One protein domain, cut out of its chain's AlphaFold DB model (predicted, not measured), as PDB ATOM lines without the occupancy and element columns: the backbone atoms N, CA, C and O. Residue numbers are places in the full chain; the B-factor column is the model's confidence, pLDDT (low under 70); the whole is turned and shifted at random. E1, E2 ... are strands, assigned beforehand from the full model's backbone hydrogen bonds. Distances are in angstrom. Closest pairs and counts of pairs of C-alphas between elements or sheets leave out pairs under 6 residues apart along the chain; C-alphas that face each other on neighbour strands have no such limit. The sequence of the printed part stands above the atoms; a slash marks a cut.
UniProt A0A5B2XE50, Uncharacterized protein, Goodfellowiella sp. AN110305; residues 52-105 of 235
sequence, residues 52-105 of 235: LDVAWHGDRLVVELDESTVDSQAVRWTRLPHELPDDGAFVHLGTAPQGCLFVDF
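AT A GLANCE: This is residues 52 to 105 of the 235 residues of an uncharacterized protein of Goodfellowiella sp. AN110305 (UniProt A0A5B2XE50). A two-stranded hairpin, E1 and E2, crosses a small three-stranded sheet at its edge strand E4, with E1 next to E4 and E2 farther out. A wide loop, residues 66 to 74, leads from the hairpin to the opposite edge of the sheet at E3, and a second loop, residues 79 to 89, joins E3 to E4. The 54 printed residues hold no named helix and five strands, E1 to E5 in chain order; the sheets, E3 - E5 - E4 and E1 - E2, are antiparallel, and the class is all strand. The whole is compact, with a radius of gyration of the C-alphas of 11.1 A and spans of 30 by 26 by 19 A.

HOW THE PARTS SIT: E1, residues 52 to 56, and E2, residues 59 to 65, form an antiparallel hairpin at 147 degrees, with N 54 and O 61 2.8 A apart. E3, residues 75 to 78, is antiparallel to E5, residues 99 to 104, at 148 degrees, with N 76 and O 102 2.8 A apart. E4, residues 90 to 96, forms a hairpin with E5 at 155 degrees, with N 93 and O 101 2.8 A apart. E1 and E4 have 11 pairs of C-alphas within 8 A, the closest being those of Val 54 and Gly 94, 4.5 A apart. E1 and E3 are apart, as are E2 and E5.

IN THESE COORDINATES: E1 begins at C-alpha 52, (130.990, 157.949, 103.919), and is 12.8 A long. E2 measures 19.1 A, E3 10.1 A and E4 17.2 A. E5, 16.2 A, ends at C-alpha 104, (126.174, 145.086, 94.677).

THE WHOLE: The C-alphas farthest apart, those of Gly 58 and Gln 73, are 30.7 A apart. The printed part has no cut, and the link from E3 to E4 is long, with 11 residues. The model's pLDDT is under 70 at residues 56 to 57 and residue 69.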
ATOM      1  N   LEU A  52     129.989 158.986 104.142       80.62
ATOM      2  CA  LEU A  52     130.990 157.949 103.919       80.62
ATOM      3  C   LEU A  52     132.304 158.587 103.493       80.62
ATOM      4  O   LEU A  52     132.336 159.333 102.516       80.62
ATOM      5  N   ASP A  53     133.397 158.234 104.162       79.50
ATOM      6  CA  ASP A  53     134.730 158.666 103.763       79.50
ATOM      7  C   ASP A  53     135.325 157.689 102.750       79.50
ATOM      8  O   ASP A  53     135.527 156.498 103.010       79.50
ATOM      9  N   VAL A  54     135.670 158.208 101.583       76.94
ATOM     10  CA  VAL A  54     136.351 157.482 100.517       76.94
ATOM     11  C   VAL A  54     137.766 158.000 100.421       76.94
ATOM     12  O   VAL A  54     137.979 159.171 100.131       76.94
ATOM     13  N   ALA A  55     138.748 157.133 100.645       73.19
ATOM     14  CA  ALA A  55     140.147 157.483 100.446       73.19
ATOM     15  C   ALA A  55     140.668 156.822  99.168       73.19
ATOM     16  O   ALA A  55     140.689 155.595  99.068       73.19
ATOM     17  N   TRP A  56     141.136 157.626  98.213       67.31
ATOM     18  CA  TRP A  56     141.718 157.139  96.964       67.31
ATOM     19  C   TRP A  56     142.977 157.928  96.610       67.31
ATOM     20  O   TRP A  56     142.952 159.147  96.532       67.31
ATOM     21  N   HIS A  57     144.106 157.237  96.430       65.50
ATOM     22  CA  HIS A  57     145.417 157.848  96.143       65.50
ATOM     23  C   HIS A  57     145.864 158.992  97.081       65.50
ATOM     24  O   HIS A  57     146.776 159.740  96.743       65.50
ATOM     25  N   GLY A  58     145.304 159.073  98.292       70.50
ATOM     26  CA  GLY A  58     145.598 160.134  99.260       70.50
ATOM     27  C   GLY A  58     144.554 161.250  99.292       70.50
ATOM     28  O   GLY A  58     144.513 161.980 100.279       70.50
ATOM     29  N   ASP A  59     143.670 161.313  98.296       76.69
ATOM     30  CA  ASP A  59     142.517 162.204  98.294       76.69
ATOM     31  C   ASP A  59     141.399 161.604  99.148       76.69
ATOM     32  O   ASP A  59     141.219 160.380  99.196       76.69
ATOM     33  N   ARG A  60     140.649 162.471  99.831       78.81
ATOM     34  CA  ARG A  60     139.470 162.095 100.611       78.81
ATOM     35  C   ARG A  60     138.227 162.692  99.975       78.81
ATOM     36  O   ARG A  60     138.118 163.908  99.845       78.81
ATOM     37  N   LEU A  61     137.289 161.833  99.612       83.31
ATOM     38  CA  LEU A  61     135.976 162.214  99.115       83.31
ATOM     39  C   LEU A  61     134.940 161.843 100.168       83.31
ATOM     40  O   LEU A  61     135.031 160.781 100.775       83.31
ATOM     41  N   VAL A  62     133.950 162.702 100.362       83.62
ATOM     42  CA  VAL A  62     132.763 162.378 101.152       83.62
ATOM     43  C   VAL A  62     131.672 161.960 100.180       83.62
ATOM     44  O   VAL A  62     131.328 162.727  99.280       83.62
ATOM     45  N   VAL A  63     131.150 160.747 100.345       83.94
ATOM     46  CA  VAL A  63     130.013 160.230  99.581       83.94
ATOM     47  C   VAL A  63     128.787 160.216 100.480       83.94
ATOM     48  O   VAL A  63     128.784 159.605 101.545       83.94
ATOM     49  N   GLU A  64     127.744 160.895 100.028       85.75
ATOM     50  CA  GLU A  64     126.411 160.875 100.620       85.75
ATOM     51  C   GLU A  64     125.522 159.980  99.754       85.75
ATOM     52  O   GLU A  64     125.439 160.167  98.534       85.75
ATOM     53  N   LEU A  65     124.877 159.002 100.384       83.44
ATOM     54  CA  LEU A  65     123.940 158.090  99.741       83.44
ATOM     55  C   LEU A  65     122.514 158.542 100.061       83.44
ATOM     56  O   LEU A  65     122.169 158.703 101.228       83.44
ATOM     57  N   ASP A  66     121.676 158.724  99.042       81.94
ATOM     58  CA  ASP A  66     120.253 158.985  99.269       81.94
ATOM     59  C   ASP A  66     119.535 157.687  99.668       81.94
ATOM     60  O   ASP A  66     119.138 156.889  98.816       81.94
ATOM     61  N   GLU A  67     119.370 157.469 100.973       71.62
ATOM     62  CA  GLU A  67     118.769 156.257 101.544       71.62
ATOM     63  C   GLU A  67     117.358 155.958 101.030       71.62
ATOM     64  O   GLU A  67     116.959 154.794 100.987       71.62
ATOM     65  N   SER A  68     116.609 156.976 100.589       72.25
ATOM     66  CA  SER A  68     115.255 156.785 100.053       72.25
ATOM     67  C   SER A  68     115.233 155.975  98.751       72.25
ATOM     68  O   SER A  68     114.188 155.467  98.344       72.25
ATOM     69  N   THR A  69     116.396 155.841  98.117       66.25
ATOM     70  CA  THR A  69     116.573 155.226  96.801       66.25
ATOM     71  C   THR A  69     117.220 153.835  96.876       66.25
ATOM     72  O   THR A  69     117.257 153.088  95.901       66.25
ATOM     73  N   VAL A  70     117.687 153.433  98.058       70.94
ATOM     74  CA  VAL A  70     118.578 152.283  98.226       70.94
ATOM     75  C   VAL A  70     117.807 150.995  98.493       70.94
ATOM     76  O   VAL A  70     117.087 150.870  99.484       70.94
ATOM     77  N   ASP A  71     118.042 149.974  97.666       75.62
ATOM     78  CA  ASP A  71     117.631 148.611  98.002       75.62
ATOM     79  C   ASP A  71     118.572 148.032  99.066       75.62
ATOM     80  O   ASP A  71     119.745 147.748  98.804       75.62
ATOM     81  N   SER A  72     118.036 147.802 100.267       77.69
ATOM     82  CA  SER A  72     118.744 147.169 101.386       77.69
ATOM     83  C   SER A  72     119.428 145.840 101.028       77.69
ATOM     84  O   SER A  72     120.416 145.479 101.659       77.69
ATOM     85  N   GLN A  73     118.946 145.112 100.015       82.56
ATOM     86  CA  GLN A  73     119.555 143.854  99.581       82.56
ATOM     87  C   GLN A  73     120.802 144.039  98.713       82.56
ATOM     88  O   GLN A  73     121.618 143.116  98.615       82.56
ATOM     89  N   ALA A  74     120.942 145.201  98.076       85.31
ATOM     90  CA  ALA A  74     122.110 145.567  97.288       85.31
ATOM     91  C   ALA A  74     123.215 146.180  98.162       85.31
ATOM     92  O   ALA A  74     124.328 146.360  97.687       85.31
ATOM     93  N   VAL A  75     122.949 146.473  99.437       87.50
ATOM     94  CA  VAL A  75     123.903 147.116 100.343       87.50
ATOM     95  C   VAL A  75     124.440 146.142 101.381       87.50
ATOM     96  O   VAL A  75     123.691 145.410 102.023       87.50
ATOM     97  N   ARG A  76     125.759 146.155 101.588       88.31
ATOM     98  CA  ARG A  76     126.425 145.387 102.642       88.31
ATOM     99  C   ARG A  76     127.420 146.238 103.410       88.31
ATOM    100  O   ARG A  76     128.322 146.844 102.841       88.31
ATOM    101  N   TRP A  77     127.283 146.194 104.727       88.62
ATOM    102  CA  TRP A  77     128.252 146.733 105.669       88.62
ATOM    103  C   TRP A  77     129.164 145.617 106.162       88.62
ATOM    104  O   TRP A  77     128.681 144.615 106.693       88.62
ATOM    105  N   THR A  78     130.478 145.787 106.023       86.69
ATOM    106  CA  THR A  78     131.463 144.845 106.574       86.69
ATOM    107  C   THR A  78     132.351 145.543 107.599       86.69
ATOM    108  O   THR A  78     132.736 146.701 107.441       86.69
ATOM    109  N   ARG A  79     132.648 144.858 108.707       83.69
ATOM    110  CA  ARG A  79     133.549 145.384 109.742       83.69
ATOM    111  C   ARG A  79     134.998 145.272 109.286       83.69
ATOM    112  O   ARG A  79     135.319 144.458 108.431       83.69
ATOM    113  N   LEU A  80     135.880 146.057 109.900       75.50
ATOM    114  CA  LEU A  80     137.321 145.912 109.707       75.50
ATOM    115  C   LEU A  80     137.887 144.754 110.561       75.50
ATOM    116  O   LEU A  80     137.493 144.634 111.724       75.50
ATOM    117  N   PRO A  81     138.842 143.951 110.042       76.12
ATOM    118  CA  PRO A  81     139.351 143.961 108.665       76.12
ATOM    119  C   PRO A  81     138.278 143.483 107.672       76.12
ATOM    120  O   PRO A  81     137.571 142.523 107.955       76.12
ATOM    121  N   HIS A  82     138.139 144.178 106.537       70.25
ATOM    122  CA  HIS A  82     137.048 143.912 105.602       70.25
ATOM    123  C   HIS A  82     137.260 142.589 104.861       70.25
ATOM    124  O   HIS A  82     138.351 142.305 104.367       70.25
ATOM    125  N   GLU A  83     136.186 141.818 104.731       79.25
ATOM    126  CA  GLU A  83     136.084 140.733 103.761       79.25
ATOM    127  C   GLU A  83     135.289 141.267 102.570       79.25
ATOM    128  O   GLU A  83     134.182 141.785 102.739       79.25
ATOM    129  N   LEU A  84     135.885 141.212 101.373       80.25
ATOM    130  CA  LEU A  84     135.189 141.570 100.141       80.25
ATOM    131  C   LEU A  84     134.113 140.507  99.890       80.25
ATOM    132  O   LEU A  84     134.474 139.332  99.790       80.25
ATOM    133  N   PRO A  85     132.829 140.880  99.767       82.44
ATOM    134  CA  PRO A  85     131.812 139.916  99.381       82.44
ATOM    135  C   PRO A  85     132.134 139.338  97.994       82.44
ATOM    136  O   PRO A  85     132.464 140.081  97.068       82.44
ATOM    137  N   ASP A  86     132.069 138.017  97.855       83.75
ATOM    138  CA  ASP A  86     132.496 137.286  96.658       83.75
ATOM    139  C   ASP A  86     131.331 136.740  95.819       83.75
ATOM    140  O   ASP A  86     131.560 136.127  94.778       83.75
ATOM    141  N   ASP A  87     130.094 137.013  96.233       86.50
ATOM    142  CA  ASP A  87     128.847 136.497  95.662       86.50
ATOM    143  C   ASP A  87     128.088 137.517  94.792       86.50
ATOM    144  O   ASP A  87     126.913 137.315  94.482       86.50
ATOM    145  N   GLY A  88     128.736 138.617  94.395       87.31
ATOM    146  CA  GLY A  88     128.106 139.679  93.608       87.31
ATOM    147  C   GLY A  88     129.087 140.649  92.953       87.31
ATOM    148  O   GLY A  88     130.308 140.520  93.079       87.31
ATOM    149  N   ALA A  89     128.549 141.646  92.249       88.56
ATOM    150  CA  ALA A  89     129.329 142.706  91.612       88.56
ATOM    151  C   ALA A  89     129.532 143.868  92.593       88.56
ATOM    152  O   ALA A  89     129.101 144.998  92.354       88.56
ATOM    153  N   PHE A  90     130.146 143.563  93.736       90.88
ATOM    154  CA  PHE A  90     130.306 144.523  94.818       90.88
ATOM    155  C   PHE A  90     131.360 145.580  94.502       90.88
ATOM    156  O   PHE A  90     132.490 145.277  94.121       90.88
ATOM    157  N   VAL A  91     130.983 146.831  94.741       91.25
ATOM    158  CA  VAL A  91     131.847 148.004  94.689       91.25
ATOM    159  C   VAL A  91     131.950 148.566  96.097       91.25
ATOM    160  O   VAL A  91     130.936 148.851  96.735       91.25
ATOM    161  N   HIS A  92     133.173 148.725  96.594       91.44
ATOM    162  CA  HIS A  92     133.432 149.500  97.801       91.44
ATOM    163  C   HIS A  92     133.086 150.956  97.500       91.44
ATOM    164  O   HIS A  92     133.619 151.514  96.546       91.44
ATOM    165  N   LEU A  93     132.177 151.556  98.268       89.69
ATOM    166  CA  LEU A  93     131.791 152.960  98.101       89.69
ATOM    167  C   LEU A  93     132.423 153.882  99.128       89.69
ATOM    168  O   LEU A  93     132.479 155.072  98.870       89.69
ATOM    169  N   GLY A  94     132.876 153.370 100.271       88.75
ATOM    170  CA  GLY A  94     133.451 154.200 101.324       88.75
ATOM    171  C   GLY A  94     133.579 153.488 102.660       88.75
ATOM    172  O   GLY A  94     133.227 152.318 102.817       88.75
ATOM    173  N   THR A  95     134.142 154.190 103.631       88.00
ATOM    174  CA  THR A  95     134.385 153.707 104.989       88.00
ATOM    175  C   THR A  95     133.823 154.712 105.985       88.00
ATOM    176  O   THR A  95     133.892 155.916 105.777       88.00
ATOM    177  N   ALA A  96     133.270 154.208 107.076       85.44
ATOM    178  CA  ALA A  96     132.752 154.973 108.198       85.44
ATOM    179  C   ALA A  96     133.187 154.288 109.510       85.44
ATOM    180  O   ALA A  96     133.688 153.157 109.470       85.44
ATOM    181  N   PRO A  97     133.002 154.908 110.690       82.38
ATOM    182  CA  PRO A  97     133.329 154.272 111.973       82.38
ATOM    183  C   PRO A  97     132.703 152.880 112.171       82.38
ATOM    184  O   PRO A  97     133.254 152.045 112.886       82.38
ATOM    185  N   GLN A  98     131.563 152.619 111.527       80.81
ATOM    186  CA  GLN A  98     130.810 151.368 111.591       80.81
ATOM    187  C   GLN A  98     131.386 150.264 110.683       80.81
ATOM    188  O   GLN A  98     131.095 149.085 110.906       80.81
ATOM    189  N   GLY A  99     132.208 150.610 109.686       88.00
ATOM    190  CA  GLY A  99     132.787 149.658 108.739       88.00
ATOM    191  C   GLY A  99     132.931 150.203 107.318       88.00
ATOM    192  O   GLY A  99     132.966 151.407 107.088       88.00
ATOM    193  N   CYS A 100     133.025 149.294 106.354       89.94
ATOM    194  CA  CYS A 100     133.091 149.599 104.930       89.94
ATOM    195  C   CYS A 100     131.730 149.351 104.272       89.94
ATOM    196  O   CYS A 100     131.104 148.317 104.516       89.94
ATOM    197  N   LEU A 101     131.310 150.281 103.414       89.94
ATOM    198  CA  LEU A 101     130.115 150.143 102.596       89.94
ATOM    199  C   LEU A 101     130.458 149.491 101.260       89.94
ATOM    200  O   LEU A 101     131.254 150.032 100.490       89.94
ATOM    201  N   PHE A 102     129.807 148.373 100.966       90.94
ATOM    202  CA  PHE A 102     129.831 147.721  99.664       90.94
ATOM    203  C   PHE A 102     128.435 147.739  99.050       90.94
ATOM    204  O   PHE A 102     127.450 147.465  99.736       90.94
ATOM    205  N   VAL A 103     128.354 148.022  97.753       89.50
ATOM    206  CA  VAL A 103     127.100 147.976  96.996       89.50
ATOM    207  C   VAL A 103     127.230 146.978  95.860       89.50
ATOM    208  O   VAL A 103     128.175 147.054  95.081       89.50
ATOM    209  N   ASP A 104     126.295 146.036  95.775       90.19
ATOM    210  CA  ASP A 104     126.174 145.086  94.677       90.19
ATOM    211  C   ASP A 104     125.488 145.752  93.491       90.19
ATOM    212  O   ASP A 104     124.265 145.908  93.438       90.19
ATOM    213  N   PHE A 105     126.293 146.120  92.510       86.69
ATOM    214  CA  PHE A 105     125.818 146.803  91.319       86.69
ATOM    215  C   PHE A 105     124.958 145.875  90.443       86.69
ATOM    216  O   PHE A 105     124.104 146.355  89.705       86.69
TER     217      PHE A 105